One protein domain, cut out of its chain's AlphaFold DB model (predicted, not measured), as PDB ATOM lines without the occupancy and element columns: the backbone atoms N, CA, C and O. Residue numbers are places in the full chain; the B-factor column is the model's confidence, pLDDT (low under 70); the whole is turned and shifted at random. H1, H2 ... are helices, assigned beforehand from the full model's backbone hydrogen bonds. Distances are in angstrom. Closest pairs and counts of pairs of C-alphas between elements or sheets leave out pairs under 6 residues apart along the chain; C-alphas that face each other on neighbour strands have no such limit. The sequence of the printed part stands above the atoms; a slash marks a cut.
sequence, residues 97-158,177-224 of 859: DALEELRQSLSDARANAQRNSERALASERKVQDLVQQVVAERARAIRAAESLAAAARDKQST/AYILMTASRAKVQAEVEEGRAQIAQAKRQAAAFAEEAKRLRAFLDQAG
ATOM      1  N   ASP A  97       9.319 -24.521  13.498       71.62
ATOM      2  CA  ASP A  97       8.154 -23.888  14.114       71.62
ATOM      3  C   ASP A  97       6.826 -24.224  13.406       71.62
ATOM      4  O   ASP A  97       5.800 -24.397  14.056       71.62
ATOM      5  N   ALA A  98       6.824 -24.353  12.072       70.31
ATOM      6  CA  ALA A  98       5.617 -24.648  11.295       70.31
ATOM      7  C   ALA A  98       5.218 -26.133  11.371       70.31
ATOM      8  O   ALA A  98       4.031 -26.460  11.341       70.31
ATOM      9  N   LEU A  99       6.200 -27.032  11.495       72.62
ATOM     10  CA  LEU A  99       5.954 -28.448  11.778       72.62
ATOM     11  C   LEU A  99       5.498 -28.645  13.227       72.62
ATOM     12  O   LEU A  99       4.649 -29.493  13.492       72.62
ATOM     13  N   GLU A 100       6.020 -27.848  14.157       77.25
ATOM     14  CA  GLU A 100       5.660 -27.894  15.573       77.25
ATOM     15  C   GLU A 100       4.247 -27.338  15.831       77.25
ATOM     16  O   GLU A 100       3.452 -27.989  16.509       77.25
ATOM     17  N   GLU A 101       3.859 -26.236  15.178       74.06
ATOM     18  CA  GLU A 101       2.476 -25.728  15.181       74.06
ATOM     19  C   GLU A 101       1.490 -26.757  14.584       74.06
ATOM     20  O   GLU A 101       0.394 -26.967  15.113       74.06
ATOM     21  N   LEU A 102       1.889 -27.473  13.524       73.12
ATOM     22  CA  LEU A 102       1.074 -28.527  12.912       73.12
ATOM     23  C   LEU A 102       0.973 -29.784  13.798       73.12
ATOM     24  O   LEU A 102      -0.112 -30.360  13.915       73.12
ATOM     25  N   ARG A 103       2.056 -30.179  14.483       77.62
ATOM     26  CA  ARG A 103       2.049 -31.245  15.506       77.62
ATOM     27  C   ARG A 103       1.137 -30.887  16.678       77.62
ATOM     28  O   ARG A 103       0.316 -31.717  17.069       77.62
ATOM     29  N   GLN A 104       1.212 -29.657  17.184       81.19
ATOM     30  CA  GLN A 104       0.332 -29.176  18.251       81.19
ATOM     31  C   GLN A 104      -1.137 -29.178  17.800       81.19
ATOM     32  O   GLN A 104      -1.994 -29.714  18.501       81.19
ATOM     33  N   SER A 105      -1.429 -28.700  16.585       72.62
ATOM     34  CA  SER A 105      -2.783 -28.722  16.017       72.62
ATOM     35  C   SER A 105      -3.345 -30.144  15.861       72.62
ATOM     36  O   SER A 105      -4.513 -30.389  16.172       72.62
ATOM     37  N   LEU A 106      -2.518 -31.113  15.444       72.88
ATOM     38  CA  LEU A 106      -2.900 -32.530  15.385       72.88
ATOM     39  C   LEU A 106      -3.100 -33.143  16.781       72.88
ATOM     40  O   LEU A 106      -4.017 -33.948  16.958       72.88
ATOM     41  N   SER A 107      -2.292 -32.755  17.770       80.69
ATOM     42  CA  SER A 107      -2.453 -33.165  19.172       80.69
ATOM     43  C   SER A 107      -3.782 -32.661  19.748       80.69
ATOM     44  O   SER A 107      -4.588 -33.453  20.244       80.69
ATOM     45  N   ASP A 108      -4.092 -31.376  19.561       77.81
ATOM     46  CA  ASP A 108      -5.353 -30.766  19.991       77.81
ATOM     47  C   ASP A 108      -6.567 -31.369  19.260       77.81
ATOM     48  O   ASP A 108      -7.632 -31.566  19.857       77.81
ATOM     49  N   ALA A 109      -6.422 -31.722  17.978       69.75
ATOM     50  CA  ALA A 109      -7.451 -32.436  17.224       69.75
ATOM     51  C   ALA A 109      -7.695 -33.853  17.774       69.75
ATOM     52  O   ALA A 109      -8.853 -34.237  17.963       69.75
ATOM     53  N   ARG A 110      -6.633 -34.610  18.099       77.19
ATOM     54  CA  ARG A 110      -6.730 -35.937  18.742       77.19
ATOM     55  C   ARG A 110      -7.375 -35.842  20.127       77.19
ATOM     56  O   ARG A 110      -8.319 -36.580  20.401       77.19
ATOM     57  N   ALA A 111      -6.950 -34.894  20.962       75.75
ATOM     58  CA  ALA A 111      -7.518 -34.671  22.291       75.75
ATOM     59  C   ALA A 111      -9.011 -34.294  22.235       75.75
ATOM     60  O   ALA A 111      -9.814 -34.771  23.039       75.75
ATOM     61  N   ASN A 112      -9.423 -33.475  21.259       71.56
ATOM     62  CA  ASN A 112     -10.835 -33.148  21.055       71.56
ATOM     63  C   ASN A 112     -11.646 -34.327  20.493       71.56
ATOM     64  O   ASN A 112     -12.783 -34.529  20.922       71.56
ATOM     65  N   ALA A 113     -11.077 -35.141  19.597       69.25
ATOM     66  CA  ALA A 113     -11.712 -36.374  19.132       69.25
ATOM     67  C   ALA A 113     -11.929 -37.366  20.289       69.25
ATOM     68  O   ALA A 113     -13.032 -37.891  20.443       69.25
ATOM     69  N   GLN A 114     -10.930 -37.541  21.162       79.88
ATOM     70  CA  GLN A 114     -11.037 -38.383  22.353       79.88
ATOM     71  C   GLN A 114     -12.137 -37.878  23.302       79.88
ATOM     72  O   GLN A 114     -13.056 -38.635  23.611       79.88
ATOM     73  N   ARG A 115     -12.136 -36.588  23.668       80.31
ATOM     74  CA  ARG A 115     -13.193 -35.974  24.501       80.31
ATOM     75  C   ARG A 115     -14.591 -36.130  23.898       80.31
ATOM     76  O   ARG A 115     -15.566 -36.301  24.628       80.31
ATOM     77  N   ASN A 116     -14.718 -36.070  22.572       70.00
ATOM     78  CA  ASN A 116     -15.992 -36.301  21.892       70.00
ATOM     79  C   ASN A 116     -16.406 -37.782  21.938       70.00
ATOM     80  O   ASN A 116     -17.587 -38.063  22.134       70.00
ATOM     81  N   SER A 117     -15.461 -38.723  21.841       73.94
ATOM     82  CA  SER A 117     -15.744 -40.156  22.009       73.94
ATOM     83  C   SER A 117     -16.146 -40.512  23.450       73.94
ATOM     84  O   SER A 117     -17.113 -41.240  23.658       73.94
ATOM     85  N   GLU A 118     -15.499 -39.909  24.452       80.75
ATOM     86  CA  GLU A 118     -15.850 -40.052  25.871       80.75
ATOM     87  C   GLU A 118     -17.249 -39.486  26.158       80.75
ATOM     88  O   GLU A 118     -18.041 -40.113  26.860       80.75
ATOM     89  N   ARG A 119     -17.605 -38.341  25.554       76.12
ATOM     90  CA  ARG A 119     -18.968 -37.781  25.614       76.12
ATOM     91  C   ARG A 119     -20.004 -38.688  24.953       76.12
ATOM     92  O   ARG A 119     -21.096 -38.831  25.499       76.12
ATOM     93  N   ALA A 120     -19.673 -39.314  23.823       67.69
ATOM     94  CA  ALA A 120     -20.558 -40.269  23.159       67.69
ATOM     95  C   ALA A 120     -20.806 -41.506  24.041       67.69
ATOM     96  O   ALA A 120     -21.962 -41.842  24.295       67.69
ATOM     97  N   LEU A 121     -19.753 -42.097  24.616       79.12
ATOM     98  CA  LEU A 121     -19.860 -43.217  25.561       79.12
ATOM     99  C   LEU A 121     -20.621 -42.837  26.845       79.12
ATOM    100  O   LEU A 121     -21.401 -43.634  27.361       79.12
ATOM    101  N   ALA A 122     -20.447 -41.614  27.352       77.19
ATOM    102  CA  ALA A 122     -21.219 -41.110  28.488       77.19
ATOM    103  C   ALA A 122     -22.710 -40.927  28.147       77.19
ATOM    104  O   ALA A 122     -23.570 -41.241  28.970       77.19
ATOM    105  N   SER A 123     -23.033 -40.463  26.933       70.12
ATOM    106  CA  SER A 123     -24.423 -40.370  26.470       70.12
ATOM    107  C   SER A 123     -25.056 -41.746  26.243       70.12
ATOM    108  O   SER A 123     -26.207 -41.945  26.620       70.12
ATOM    109  N   GLU A 124     -24.298 -42.722  25.732       78.44
ATOM    110  CA  GLU A 124     -24.758 -44.102  25.567       78.44
ATOM    111  C   GLU A 124     -25.062 -44.758  26.919       78.44
ATOM    112  O   GLU A 124     -26.144 -45.318  27.089       78.44
ATOM    113  N   ARG A 125     -24.177 -44.606  27.917       84.25
ATOM    114  CA  ARG A 125     -24.440 -45.055  29.298       84.25
ATOM    115  C   ARG A 125     -25.700 -44.409  29.872       84.25
ATOM    116  O   ARG A 125     -26.565 -45.119  30.362       84.25
ATOM    117  N   LYS A 126     -25.869 -43.092  29.712       79.50
ATOM    118  CA  LYS A 126     -27.075 -42.387  30.176       79.50
ATOM    119  C   LYS A 126     -28.359 -42.898  29.503       79.50
ATOM    120  O   LYS A 126     -29.401 -42.956  30.149       79.50
ATOM    121  N   VAL A 127     -28.301 -43.283  28.227       72.00
ATOM    122  CA  VAL A 127     -29.429 -43.929  27.534       72.00
ATOM    123  C   VAL A 127     -29.674 -45.341  28.074       72.00
ATOM    124  O   VAL A 127     -30.828 -45.706  28.284       72.00
ATOM    125  N   GLN A 128     -28.628 -46.124  28.355       78.19
ATOM    126  CA  GLN A 128     -28.765 -47.440  28.993       78.19
ATOM    127  C   GLN A 128     -29.396 -47.329  30.393       78.19
ATOM    128  O   GLN A 128     -30.320 -48.084  30.691       78.19
ATOM    129  N   ASP A 129     -28.982 -46.351  31.204       83.50
ATOM    130  CA  ASP A 129     -29.560 -46.068  32.525       83.50
ATOM    131  C   ASP A 129     -31.051 -45.698  32.422       83.50
ATOM    132  O   ASP A 129     -31.880 -46.237  33.156       83.50
ATOM    133  N   LEU A 130     -31.425 -44.837  31.462       75.25
ATOM    134  CA  LEU A 130     -32.826 -44.481  31.199       75.25
ATOM    135  C   LEU A 130     -33.656 -45.688  30.739       75.25
ATOM    136  O   LEU A 130     -34.780 -45.872  31.202       75.25
ATOM    137  N   VAL A 131     -33.112 -46.551  29.873       79.19
ATOM    138  CA  VAL A 131     -33.783 -47.793  29.459       79.19
ATOM    139  C   VAL A 131     -33.983 -48.729  30.654       79.19
ATOM    140  O   VAL A 131     -35.075 -49.274  30.819       79.19
ATOM    141  N   GLN A 132     -32.983 -48.881  31.529       85.19
ATOM    142  CA  GLN A 132     -33.123 -49.664  32.761       85.19
ATOM    143  C   GLN A 132     -34.161 -49.054  33.714       85.19
ATOM    144  O   GLN A 132     -34.968 -49.797  34.279       85.19
ATOM    145  N   GLN A 133     -34.214 -47.725  33.845       83.75
ATOM    146  CA  GLN A 133     -35.237 -47.036  34.634       83.75
ATOM    147  C   GLN A 133     -36.645 -47.295  34.077       83.75
ATOM    148  O   GLN A 133     -37.525 -47.698  34.837       83.75
ATOM    149  N   VAL A 134     -36.861 -47.150  32.765       77.06
ATOM    150  CA  VAL A 134     -38.161 -47.410  32.117       77.06
ATOM    151  C   VAL A 134     -38.576 -48.878  32.264       77.06
ATOM    152  O   VAL A 134     -39.740 -49.166  32.545       77.06
ATOM    153  N   VAL A 135     -37.640 -49.828  32.148       82.38
ATOM    154  CA  VAL A 135     -37.904 -51.254  32.416       82.38
ATOM    155  C   VAL A 135     -38.296 -51.475  33.883       82.38
ATOM    156  O   VAL A 135     -39.269 -52.181  34.155       82.38
ATOM    157  N   ALA A 136     -37.604 -50.836  34.830       82.44
ATOM    158  CA  ALA A 136     -37.913 -50.931  36.254       82.44
ATOM    159  C   ALA A 136     -39.270 -50.296  36.610       82.44
ATOM    160  O   ALA A 136     -40.010 -50.857  37.419       82.44
ATOM    161  N   GLU A 137     -39.629 -49.158  36.013       81.75
ATOM    162  CA  GLU A 137     -40.935 -48.512  36.192       81.75
ATOM    163  C   GLU A 137     -42.062 -49.331  35.558       81.75
ATOM    164  O   GLU A 137     -43.076 -49.576  36.214       81.75
ATOM    165  N   ARG A 138     -41.862 -49.890  34.357       79.94
ATOM    166  CA  ARG A 138     -42.805 -50.838  33.746       79.94
ATOM    167  C   ARG A 138     -43.018 -52.073  34.629       79.94
ATOM    168  O   ARG A 138     -44.155 -52.497  34.815       79.94
ATOM    169  N   ALA A 139     -41.960 -52.614  35.236       81.50
ATOM    170  CA  ALA A 139     -42.054 -53.727  36.182       81.50
ATOM    171  C   ALA A 139     -42.716 -53.349  37.526       81.50
ATOM    172  O   ALA A 139     -43.233 -54.224  38.223       81.50
ATOM    173  N   ARG A 140     -42.720 -52.069  37.924       86.00
ATOM    174  CA  ARG A 140     -43.541 -51.573  39.049       86.00
ATOM    175  C   ARG A 140     -45.009 -51.440  38.639       86.00
ATOM    176  O   ARG A 140     -45.871 -51.904  39.375       86.00
ATOM    177  N   ALA A 141     -45.285 -50.878  37.462       77.19
ATOM    178  CA  ALA A 141     -46.639 -50.701  36.939       77.19
ATOM    179  C   ALA A 141     -47.363 -52.041  36.719       77.19
ATOM    180  O   ALA A 141     -48.523 -52.169  37.100       77.19
ATOM    181  N   ILE A 142     -46.670 -53.059  36.191       81.69
ATOM    182  CA  ILE A 142     -47.212 -54.422  36.054       81.69
ATOM    183  C   ILE A 142     -47.577 -54.995  37.431       81.69
ATOM    184  O   ILE A 142     -48.723 -55.383  37.630       81.69
ATOM    185  N   ARG A 143     -46.668 -54.944  38.416       88.06
ATOM    186  CA  ARG A 143     -46.948 -55.425  39.784       88.06
ATOM    187  C   ARG A 143     -48.085 -54.664  40.476       88.06
ATOM    188  O   ARG A 143     -48.839 -55.259  41.240       88.06
ATOM    189  N   ALA A 144     -48.236 -53.367  40.207       83.38
ATOM    190  CA  ALA A 144     -49.365 -52.576  40.697       83.38
ATOM    191  C   ALA A 144     -50.694 -52.977  40.025       83.38
ATOM    192  O   ALA A 144     -51.716 -53.092  40.696       83.38
ATOM    193  N   ALA A 145     -50.691 -53.244  38.717       78.06
ATOM    194  CA  ALA A 145     -51.866 -53.751  38.010       78.06
ATOM    195  C   ALA A 145     -52.253 -55.167  38.481       78.06
ATOM    196  O   ALA A 145     -53.431 -55.447  38.689       78.06
ATOM    197  N   GLU A 146     -51.271 -56.040  38.719       87.00
ATOM    198  CA  GLU A 146     -51.471 -57.381  39.282       87.00
ATOM    199  C   GLU A 146     -52.050 -57.329  40.703       87.00
ATOM    200  O   GLU A 146     -52.978 -58.082  41.007       87.00
ATOM    201  N   SER A 147     -51.578 -56.415  41.562       85.25
ATOM    202  CA  SER A 147     -52.122 -56.254  42.919       85.25
ATOM    203  C   SER A 147     -53.549 -55.694  42.920       85.25
ATOM    204  O   SER A 147     -54.389 -56.165  43.688       85.25
ATOM    205  N   LEU A 148     -53.872 -54.766  42.011       81.50
ATOM    206  CA  LEU A 148     -55.241 -54.283  41.802       81.50
ATOM    207  C   LEU A 148     -56.160 -55.383  41.251       81.50
ATOM    208  O   LEU A 148     -57.297 -55.514  41.708       81.50
ATOM    209  N   ALA A 149     -55.674 -56.216  40.326       77.81
ATOM    210  CA  ALA A 149     -56.417 -57.359  39.803       77.81
ATOM    211  C   ALA A 149     -56.666 -58.434  40.879       77.81
ATOM    212  O   ALA A 149     -57.758 -58.999  40.935       77.81
ATOM    213  N   ALA A 150     -55.699 -58.686  41.767       80.62
ATOM    214  CA  ALA A 150     -55.881 -59.557  42.928       80.62
ATOM    215  C   ALA A 150     -56.946 -58.996  43.889       80.62
ATOM    216  O   ALA A 150     -57.927 -59.676  44.187       80.62
ATOM    217  N   ALA A 151     -56.839 -57.718  44.269       77.44
ATOM    218  CA  ALA A 151     -57.820 -57.055  45.133       77.44
ATOM    219  C   ALA A 151     -59.236 -56.996  44.517       77.44
ATOM    220  O   ALA A 151     -60.235 -57.010  45.242       77.44
ATOM    221  N   ALA A 152     -59.351 -56.940  43.186       74.06
ATOM    222  CA  ALA A 152     -60.629 -57.030  42.483       74.06
ATOM    223  C   ALA A 152     -61.235 -58.445  42.541       74.06
ATOM    224  O   ALA A 152     -62.443 -58.577  42.748       74.06
ATOM    225  N   ARG A 153     -60.413 -59.500  42.425       78.88
ATOM    226  CA  ARG A 153     -60.854 -60.901  42.560       78.88
ATOM    227  C   ARG A 153     -61.368 -61.204  43.970       78.88
ATOM    228  O   ARG A 153     -62.440 -61.791  44.094       78.88
ATOM    229  N   ASP A 154     -60.702 -60.716  45.016       75.56
ATOM    230  CA  ASP A 154     -61.168 -60.882  46.405       75.56
ATOM    231  C   ASP A 154     -62.522 -60.184  46.655       75.56
ATOM    232  O   ASP A 154     -63.416 -60.724  47.317       75.56
ATOM    233  N   LYS A 155     -62.727 -59.004  46.053       74.31
ATOM    234  CA  LYS A 155     -64.011 -58.279  46.091       74.31
ATOM    235  C   LYS A 155     -65.122 -58.948  45.273       74.31
ATOM    236  O   LYS A 155     -66.294 -58.743  45.582       74.31
ATOM    237  N   GLN A 156     -64.790 -59.735  44.249       66.88
ATOM    238  CA  GLN A 156     -65.770 -60.560  43.535       66.88
ATOM    239  C   GLN A 156     -66.111 -61.830  44.323       66.88
ATOM    240  O   GLN A 156     -67.291 -62.122  44.504       66.88
ATOM    241  N   SER A 157     -65.106 -62.522  44.872       60.53
ATOM    242  CA  SER A 157     -65.272 -63.713  45.721       60.53
ATOM    243  C   SER A 157     -66.246 -63.464  46.882       60.53
ATOM    244  O   SER A 157     -67.202 -64.212  47.092       60.53
ATOM    245  N   THR A 158     -66.092 -62.330  47.570       61.38
ATOM    246  CA  THR A 158     -66.944 -61.932  48.705       61.38
ATOM    247  C   THR A 158     -68.377 -61.518  48.337       61.38
ATOM    248  O   THR A 158     -69.199 -61.349  49.238       61.38
ATOM    249  N   ALA A 177     -59.735 -47.010  33.792       64.88
ATOM    250  CA  ALA A 177     -58.486 -47.739  34.016       64.88
ATOM    251  C   ALA A 177     -57.830 -48.203  32.699       64.88
ATOM    252  O   ALA A 177     -56.602 -48.172  32.565       64.88
ATOM    253  N   TYR A 178     -58.636 -48.599  31.708       66.19
ATOM    254  CA  TYR A 178     -58.147 -48.969  30.379       66.19
ATOM    255  C   TYR A 178     -57.611 -47.749  29.611       66.19
ATOM    256  O   TYR A 178     -56.514 -47.811  29.055       66.19
ATOM    257  N   ILE A 179     -58.328 -46.619  29.650       67.25
ATOM    258  CA  ILE A 179     -57.925 -45.346  29.024       67.25
ATOM    259  C   ILE A 179     -56.618 -44.808  29.633       67.25
ATOM    260  O   ILE A 179     -55.725 -44.367  28.908       67.25
ATOM    261  N   LEU A 180     -56.446 -44.896  30.956       68.69
ATOM    262  CA  LEU A 180     -55.199 -44.499  31.621       68.69
ATOM    263  C   LEU A 180     -54.015 -45.398  31.232       68.69
ATOM    264  O   LEU A 180     -52.900 -44.895  31.055       68.69
ATOM    265  N   MET A 181     -54.232 -46.705  31.036       75.25
ATOM    266  CA  MET A 181     -53.195 -47.605  30.514       75.25
ATOM    267  C   MET A 181     -52.811 -47.287  29.065       75.25
ATOM    268  O   MET A 181     -51.619 -47.264  28.752       75.25
ATOM    269  N   THR A 182     -53.776 -47.040  28.174       69.75
ATOM    270  CA  THR A 182     -53.480 -46.748  26.761       69.75
ATOM    271  C   THR A 182     -52.789 -45.395  26.593       69.75
ATOM    272  O   THR A 182     -51.783 -45.322  25.886       69.75
ATOM    273  N   ALA A 183     -53.221 -44.360  27.322       66.12
ATOM    274  CA  ALA A 183     -52.548 -43.058  27.354       66.12
ATOM    275  C   ALA A 183     -51.103 -43.156  27.885       66.12
ATOM    276  O   ALA A 183     -50.176 -42.592  27.298       66.12
ATOM    277  N   SER A 184     -50.882 -43.930  28.955       68.25
ATOM    278  CA  SER A 184     -49.538 -44.155  29.511       68.25
ATOM    279  C   SER A 184     -48.632 -44.913  28.533       68.25
ATOM    280  O   SER A 184     -47.462 -44.565  28.376       68.25
ATOM    281  N   ARG A 185     -49.173 -45.914  27.824       72.81
ATOM    282  CA  ARG A 185     -48.453 -46.659  26.778       72.81
ATOM    283  C   ARG A 185     -48.050 -45.755  25.609       72.81
ATOM    284  O   ARG A 185     -46.912 -45.849  25.161       72.81
ATOM    285  N   ALA A 186     -48.944 -44.875  25.156       66.12
ATOM    286  CA  ALA A 186     -48.663 -43.931  24.074       66.12
ATOM    287  C   ALA A 186     -47.531 -42.953  24.442       66.12
ATOM    288  O   ALA A 186     -46.610 -42.758  23.651       66.12
ATOM    289  N   LYS A 187     -47.537 -42.409  25.670       72.69
ATOM    290  CA  LYS A 187     -46.473 -41.506  26.150       72.69
ATOM    291  C   LYS A 187     -45.098 -42.181  26.181       72.69
ATOM    292  O   LYS A 187     -44.134 -41.617  25.675       72.69
ATOM    293  N   VAL A 188     -45.012 -43.399  26.726       68.31
ATOM    294  CA  VAL A 188     -43.751 -44.165  26.765       68.31
ATOM    295  C   VAL A 188     -43.263 -44.506  25.354       68.31
ATOM    296  O   VAL A 188     -42.061 -44.494  25.101       68.31
ATOM    297  N   GLN A 189     -44.172 -44.786  24.416       71.75
ATOM    298  CA  GLN A 189     -43.792 -45.069  23.033       71.75
ATOM    299  C   GLN A 189     -43.197 -43.833  22.332       71.75
ATOM    300  O   GLN A 189     -42.158 -43.961  21.686       71.75
ATOM    301  N   ALA A 190     -43.765 -42.641  22.548       68.38
ATOM    302  CA  ALA A 190     -43.207 -41.386  22.040       68.38
ATOM    303  C   ALA A 190     -41.801 -41.089  22.603       68.38
ATOM    304  O   ALA A 190     -40.892 -40.761  21.844       68.38
ATOM    305  N   GLU A 191     -41.582 -41.279  23.911       71.69
ATOM    306  CA  GLU A 191     -40.264 -41.083  24.546       71.69
ATOM    307  C   GLU A 191     -39.205 -42.080  24.015       71.69
ATOM    308  O   GLU A 191     -38.037 -41.727  23.829       71.69
ATOM    309  N   VAL A 192     -39.605 -43.318  23.693       74.06
ATOM    310  CA  VAL A 192     -38.727 -44.319  23.051       74.06
ATOM    311  C   VAL A 192     -38.396 -43.949  21.601       74.06
ATOM    312  O   VAL A 192     -37.268 -44.176  21.153       74.06
ATOM    313  N   GLU A 193     -39.343 -43.388  20.853       76.62
ATOM    314  CA  GLU A 193     -39.126 -42.943  19.471       76.62
ATOM    315  C   GLU A 193     -38.236 -41.691  19.405       76.62
ATOM    316  O   GLU A 193     -37.313 -41.650  18.585       76.62
ATOM    317  N   GLU A 194     -38.388 -40.745  20.338       71.75
ATOM    318  CA  GLU A 194     -37.470 -39.609  20.494       71.75
ATOM    319  C   GLU A 194     -36.037 -40.084  20.802       71.75
ATOM    320  O   GLU A 194     -35.082 -39.685  20.128       71.75
ATOM    321  N   GLY A 195     -35.872 -41.016  21.749       74.62
ATOM    322  CA  GLY A 195     -34.568 -41.611  22.059       74.62
ATOM    323  C   GLY A 195     -33.923 -42.313  20.855       74.62
ATOM    324  O   GLY A 195     -32.721 -42.173  20.614       74.62
ATOM    325  N   ARG A 196     -34.715 -43.017  20.032       76.50
ATOM    326  CA  ARG A 196     -34.241 -43.623  18.772       76.50
ATOM    327  C   ARG A 196     -33.787 -42.572  17.758       76.50
ATOM    328  O   ARG A 196     -32.754 -42.775  17.115       76.50
ATOM    329  N   ALA A 197     -34.504 -41.454  17.633       70.62
ATOM    330  CA  ALA A 197     -34.121 -40.351  16.752       70.62
ATOM    331  C   ALA A 197     -32.788 -39.709  17.185       70.62
ATOM    332  O   ALA A 197     -31.901 -39.510  16.350       70.62
ATOM    333  N   GLN A 198     -32.595 -39.484  18.490       69.56
ATOM    334  CA  GLN A 198     -31.339 -38.964  19.047       69.56
ATOM    335  C   GLN A 198     -30.153 -39.921  18.791       69.56
ATOM    336  O   GLN A 198     -29.090 -39.484  18.343       69.56
ATOM    337  N   ILE A 199     -30.338 -41.239  18.964       69.56
ATOM    338  CA  ILE A 199     -29.316 -42.250  18.618       69.56
ATOM    339  C   ILE A 199     -28.993 -42.224  17.115       69.56
ATOM    340  O   ILE A 199     -27.824 -42.303  16.729       69.56
ATOM    341  N   ALA A 200     -30.001 -42.104  16.246       73.44
ATOM    342  CA  ALA A 200     -29.792 -42.024  14.800       73.44
ATOM    343  C   ALA A 200     -29.007 -40.758  14.401       73.44
ATOM    344  O   ALA A 200     -28.116 -40.828  13.550       73.44
ATOM    345  N   GLN A 201     -29.276 -39.621  15.048       70.31
ATOM    346  CA  GLN A 201     -28.526 -38.379  14.857       70.31
ATOM    347  C   GLN A 201     -27.064 -38.516  15.315       70.31
ATOM    348  O   GLN A 201     -26.158 -38.149  14.563       70.31
ATOM    349  N   ALA A 202     -26.820 -39.112  16.486       65.06
ATOM    350  CA  ALA A 202     -25.469 -39.377  16.987       65.06
ATOM    351  C   ALA A 202     -24.676 -40.309  16.050       65.06
ATOM    352  O   ALA A 202     -23.523 -40.024  15.723       65.06
ATOM    353  N   LYS A 203     -25.307 -41.370  15.521       75.50
ATOM    354  CA  LYS A 203     -24.692 -42.262  14.518       75.50
ATOM    355  C   LYS A 203     -24.328 -41.530  13.221       75.50
ATOM    356  O   LYS A 203     -23.246 -41.760  12.686       75.50
ATOM    357  N   ARG A 204     -25.180 -40.617  12.734       78.38
ATOM    358  CA  ARG A 204     -24.878 -39.776  11.555       78.38
ATOM    359  C   ARG A 204     -23.695 -38.834  11.806       78.38
ATOM    360  O   ARG A 204     -22.844 -38.694  10.932       78.38
ATOM    361  N   GLN A 205     -23.602 -38.235  12.994       73.25
ATOM    362  CA  GLN A 205     -22.457 -37.396  13.374       73.25
ATOM    363  C   GLN A 205     -21.159 -38.213  13.467       73.25
ATOM    364  O   GLN A 205     -20.146 -37.808  12.904       73.25
ATOM    365  N   ALA A 206     -21.194 -39.392  14.096       67.81
ATOM    366  CA  ALA A 206     -20.044 -40.297  14.160       67.81
ATOM    367  C   ALA A 206     -19.566 -40.742  12.762       67.81
ATOM    368  O   ALA A 206     -18.365 -40.739  12.498       67.81
ATOM    369  N   ALA A 207     -20.491 -41.047  11.844       74.56
ATOM    370  CA  ALA A 207     -20.160 -41.371  10.456       74.56
ATOM    371  C   ALA A 207     -19.502 -40.190   9.713       74.56
ATOM    372  O   ALA A 207     -18.521 -40.387   8.998       74.56
ATOM    373  N   ALA A 208     -19.981 -38.959   9.925       71.38
ATOM    374  CA  ALA A 208     -19.369 -37.761   9.345       71.38
ATOM    375  C   ALA A 208     -17.930 -37.534   9.852       71.38
ATOM    376  O   ALA A 208     -17.038 -37.257   9.051       71.38
ATOM    377  N   PHE A 209     -17.678 -37.727  11.153       68.62
ATOM    378  CA  PHE A 209     -16.321 -37.664  11.711       68.62
ATOM    379  C   PHE A 209     -15.413 -38.792  11.199       68.62
ATOM    380  O   PHE A 209     -14.232 -38.554  10.956       68.62
ATOM    381  N   ALA A 210     -15.944 -40.001  10.988       74.25
ATOM    382  CA  ALA A 210     -15.182 -41.110  10.414       74.25
ATOM    383  C   ALA A 210     -14.743 -40.823   8.964       74.25
ATOM    384  O   ALA A 210     -13.601 -41.104   8.602       74.25
ATOM    385  N   GLU A 211     -15.605 -40.211   8.146       79.00
ATOM    386  CA  GLU A 211     -15.243 -39.759   6.796       79.00
ATOM    387  C   GLU A 211     -14.239 -38.592   6.808       79.00
ATOM    388  O   GLU A 211     -13.311 -38.573   5.998       79.00
ATOM    389  N   GLU A 212     -14.344 -37.647   7.749       69.94
ATOM    390  CA  GLU A 212     -13.333 -36.587   7.905       69.94
ATOM    391  C   GLU A 212     -11.968 -37.163   8.331       69.94
ATOM    392  O   GLU A 212     -10.936 -36.766   7.787       69.94
ATOM    393  N   ALA A 213     -11.950 -38.167   9.214       68.44
ATOM    394  CA  ALA A 213     -10.735 -38.881   9.604       68.44
ATOM    395  C   ALA A 213     -10.102 -39.663   8.434       68.44
ATOM    396  O   ALA A 213      -8.882 -39.630   8.272       68.44
ATOM    397  N   LYS A 214     -10.904 -40.313   7.575       80.00
ATOM    398  CA  LYS A 214     -10.407 -40.946   6.335       80.00
ATOM    399  C   LYS A 214      -9.777 -39.925   5.386       80.00
ATOM    400  O   LYS A 214      -8.707 -40.190   4.849       80.00
ATOM    401  N   ARG A 215     -10.402 -38.755   5.206       76.25
ATOM    402  CA  ARG A 215      -9.870 -37.672   4.358       76.25
ATOM    403  C   ARG A 215      -8.558 -37.107   4.897       76.25
ATOM    404  O   ARG A 215      -7.635 -36.900   4.120       76.25
ATOM    405  N   LEU A 216      -8.452 -36.909   6.213       70.81
ATOM    406  CA  LEU A 216      -7.200 -36.503   6.859       70.81
ATOM    407  C   LEU A 216      -6.102 -37.563   6.699       70.81
ATOM    408  O   LEU A 216      -4.956 -37.206   6.450       70.81
ATOM    409  N   ARG A 217      -6.444 -38.855   6.782       71.25
ATOM    410  CA  ARG A 217      -5.487 -39.947   6.557       71.25
ATOM    411  C   ARG A 217      -4.987 -39.973   5.111       71.25
ATOM    412  O   ARG A 217      -3.787 -39.900   4.903       71.25
ATOM    413  N   ALA A 218      -5.896 -39.922   4.136       73.25
ATOM    414  CA  ALA A 218      -5.546 -39.843   2.717       73.25
ATOM    415  C   ALA A 218      -4.706 -38.594   2.375       73.25
ATOM    416  O   ALA A 218      -3.831 -38.663   1.515       73.25
ATOM    417  N   PHE A 219      -4.933 -37.465   3.057       74.38
ATOM    418  CA  PHE A 219      -4.102 -36.265   2.921       74.38
ATOM    419  C   PHE A 219      -2.684 -36.466   3.482       74.38
ATOM    420  O   PHE A 219      -1.722 -36.052   2.843       74.38
ATOM    421  N   LEU A 220      -2.534 -37.123   4.638       70.44
ATOM    422  CA  LEU A 220      -1.218 -37.457   5.205       70.44
ATOM    423  C   LEU A 220      -0.456 -38.467   4.329       70.44
ATOM    424  O   LEU A 220       0.741 -38.292   4.106       70.44
ATOM    425  N   ASP A 221      -1.161 -39.454   3.769       71.50
ATOM    426  CA  ASP A 221      -0.598 -40.418   2.817       71.50
ATOM    427  C   ASP A 221      -0.134 -39.708   1.521       71.50
ATOM    428  O   ASP A 221       0.967 -39.960   1.031       71.50
ATOM    429  N   GLN A 222      -0.918 -38.752   0.996       73.00
ATOM    430  CA  GLN A 222      -0.531 -37.908  -0.149       73.00
ATOM    431  C   GLN A 222       0.611 -36.928   0.161       73.00
ATOM    432  O   GLN A 222       1.383 -36.591  -0.734       73.00
ATOM    433  N   ALA A 223       0.745 -36.479   1.412       70.06
ATOM    434  CA  ALA A 223       1.823 -35.597   1.853       70.06
ATOM    435  C   ALA A 223       3.180 -36.315   2.010       70.06
ATOM    436  O   ALA A 223       4.160 -35.680   2.399       70.06
ATOM    437  N   GLY A 224       3.254 -37.624   1.735       63.94
ATOM    438  CA  GLY A 224       4.499 -38.394   1.778       63.94
ATOM    439  C   GLY A 224       5.029 -38.666   3.189       63.94
ATOM    440  O   GLY A 224       6.198 -39.022   3.335       63.94
TER     441      GLY A 224
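What this domain is: This is residues 97 to 158 and 177 to 224 of the 859 residues of the protein "Hypothetical protein" of Polarella glacialis (UniProt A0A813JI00). Two long, straight helices run nearly side by side in opposite ways, making a thin rod. H1 is the longer, and its two ends, residues 97 to 112 and 146 to 157, stand free. The printed part has 110 residues with two named helices, H1 then H2, no named strand, and is all helix. It is extended, with a radius of gyration of the C-alphas of 25.4 A and spans of 90 by 18 by 16 A.

Where its parts are: H1, residues 97 to 157, begins at C-alpha 97 (8.154, -23.888, 14.114) and is 89.3 A long from first to last C-alpha. H2, residues 177 to 222, is 68.0 A long and ends at C-alpha 222 (-0.531, -37.908, -0.149).

How they stand to each other: H1 and H2 are close but not clearly touching; their closest C-alphas, those of Val 127 and Gly 195, are 7.9 A apart. They run opposite ways at a shallow tilt of 17 degrees. In H2 every O i to N i+4 pair is within hydrogen-bond range; in H1, 56 of 57 are.

The domain as a whole: The C-alphas of Asp 97 and Thr 158, the two farthest apart, are 91.0 A apart. Residues 159 to 176 are not printed, and C-alphas 158 and 177 are 22.1 A apart across this cut. The mean pLDDT of the printed part is 74.6, with 24 residues under 70, among them 177 to 180.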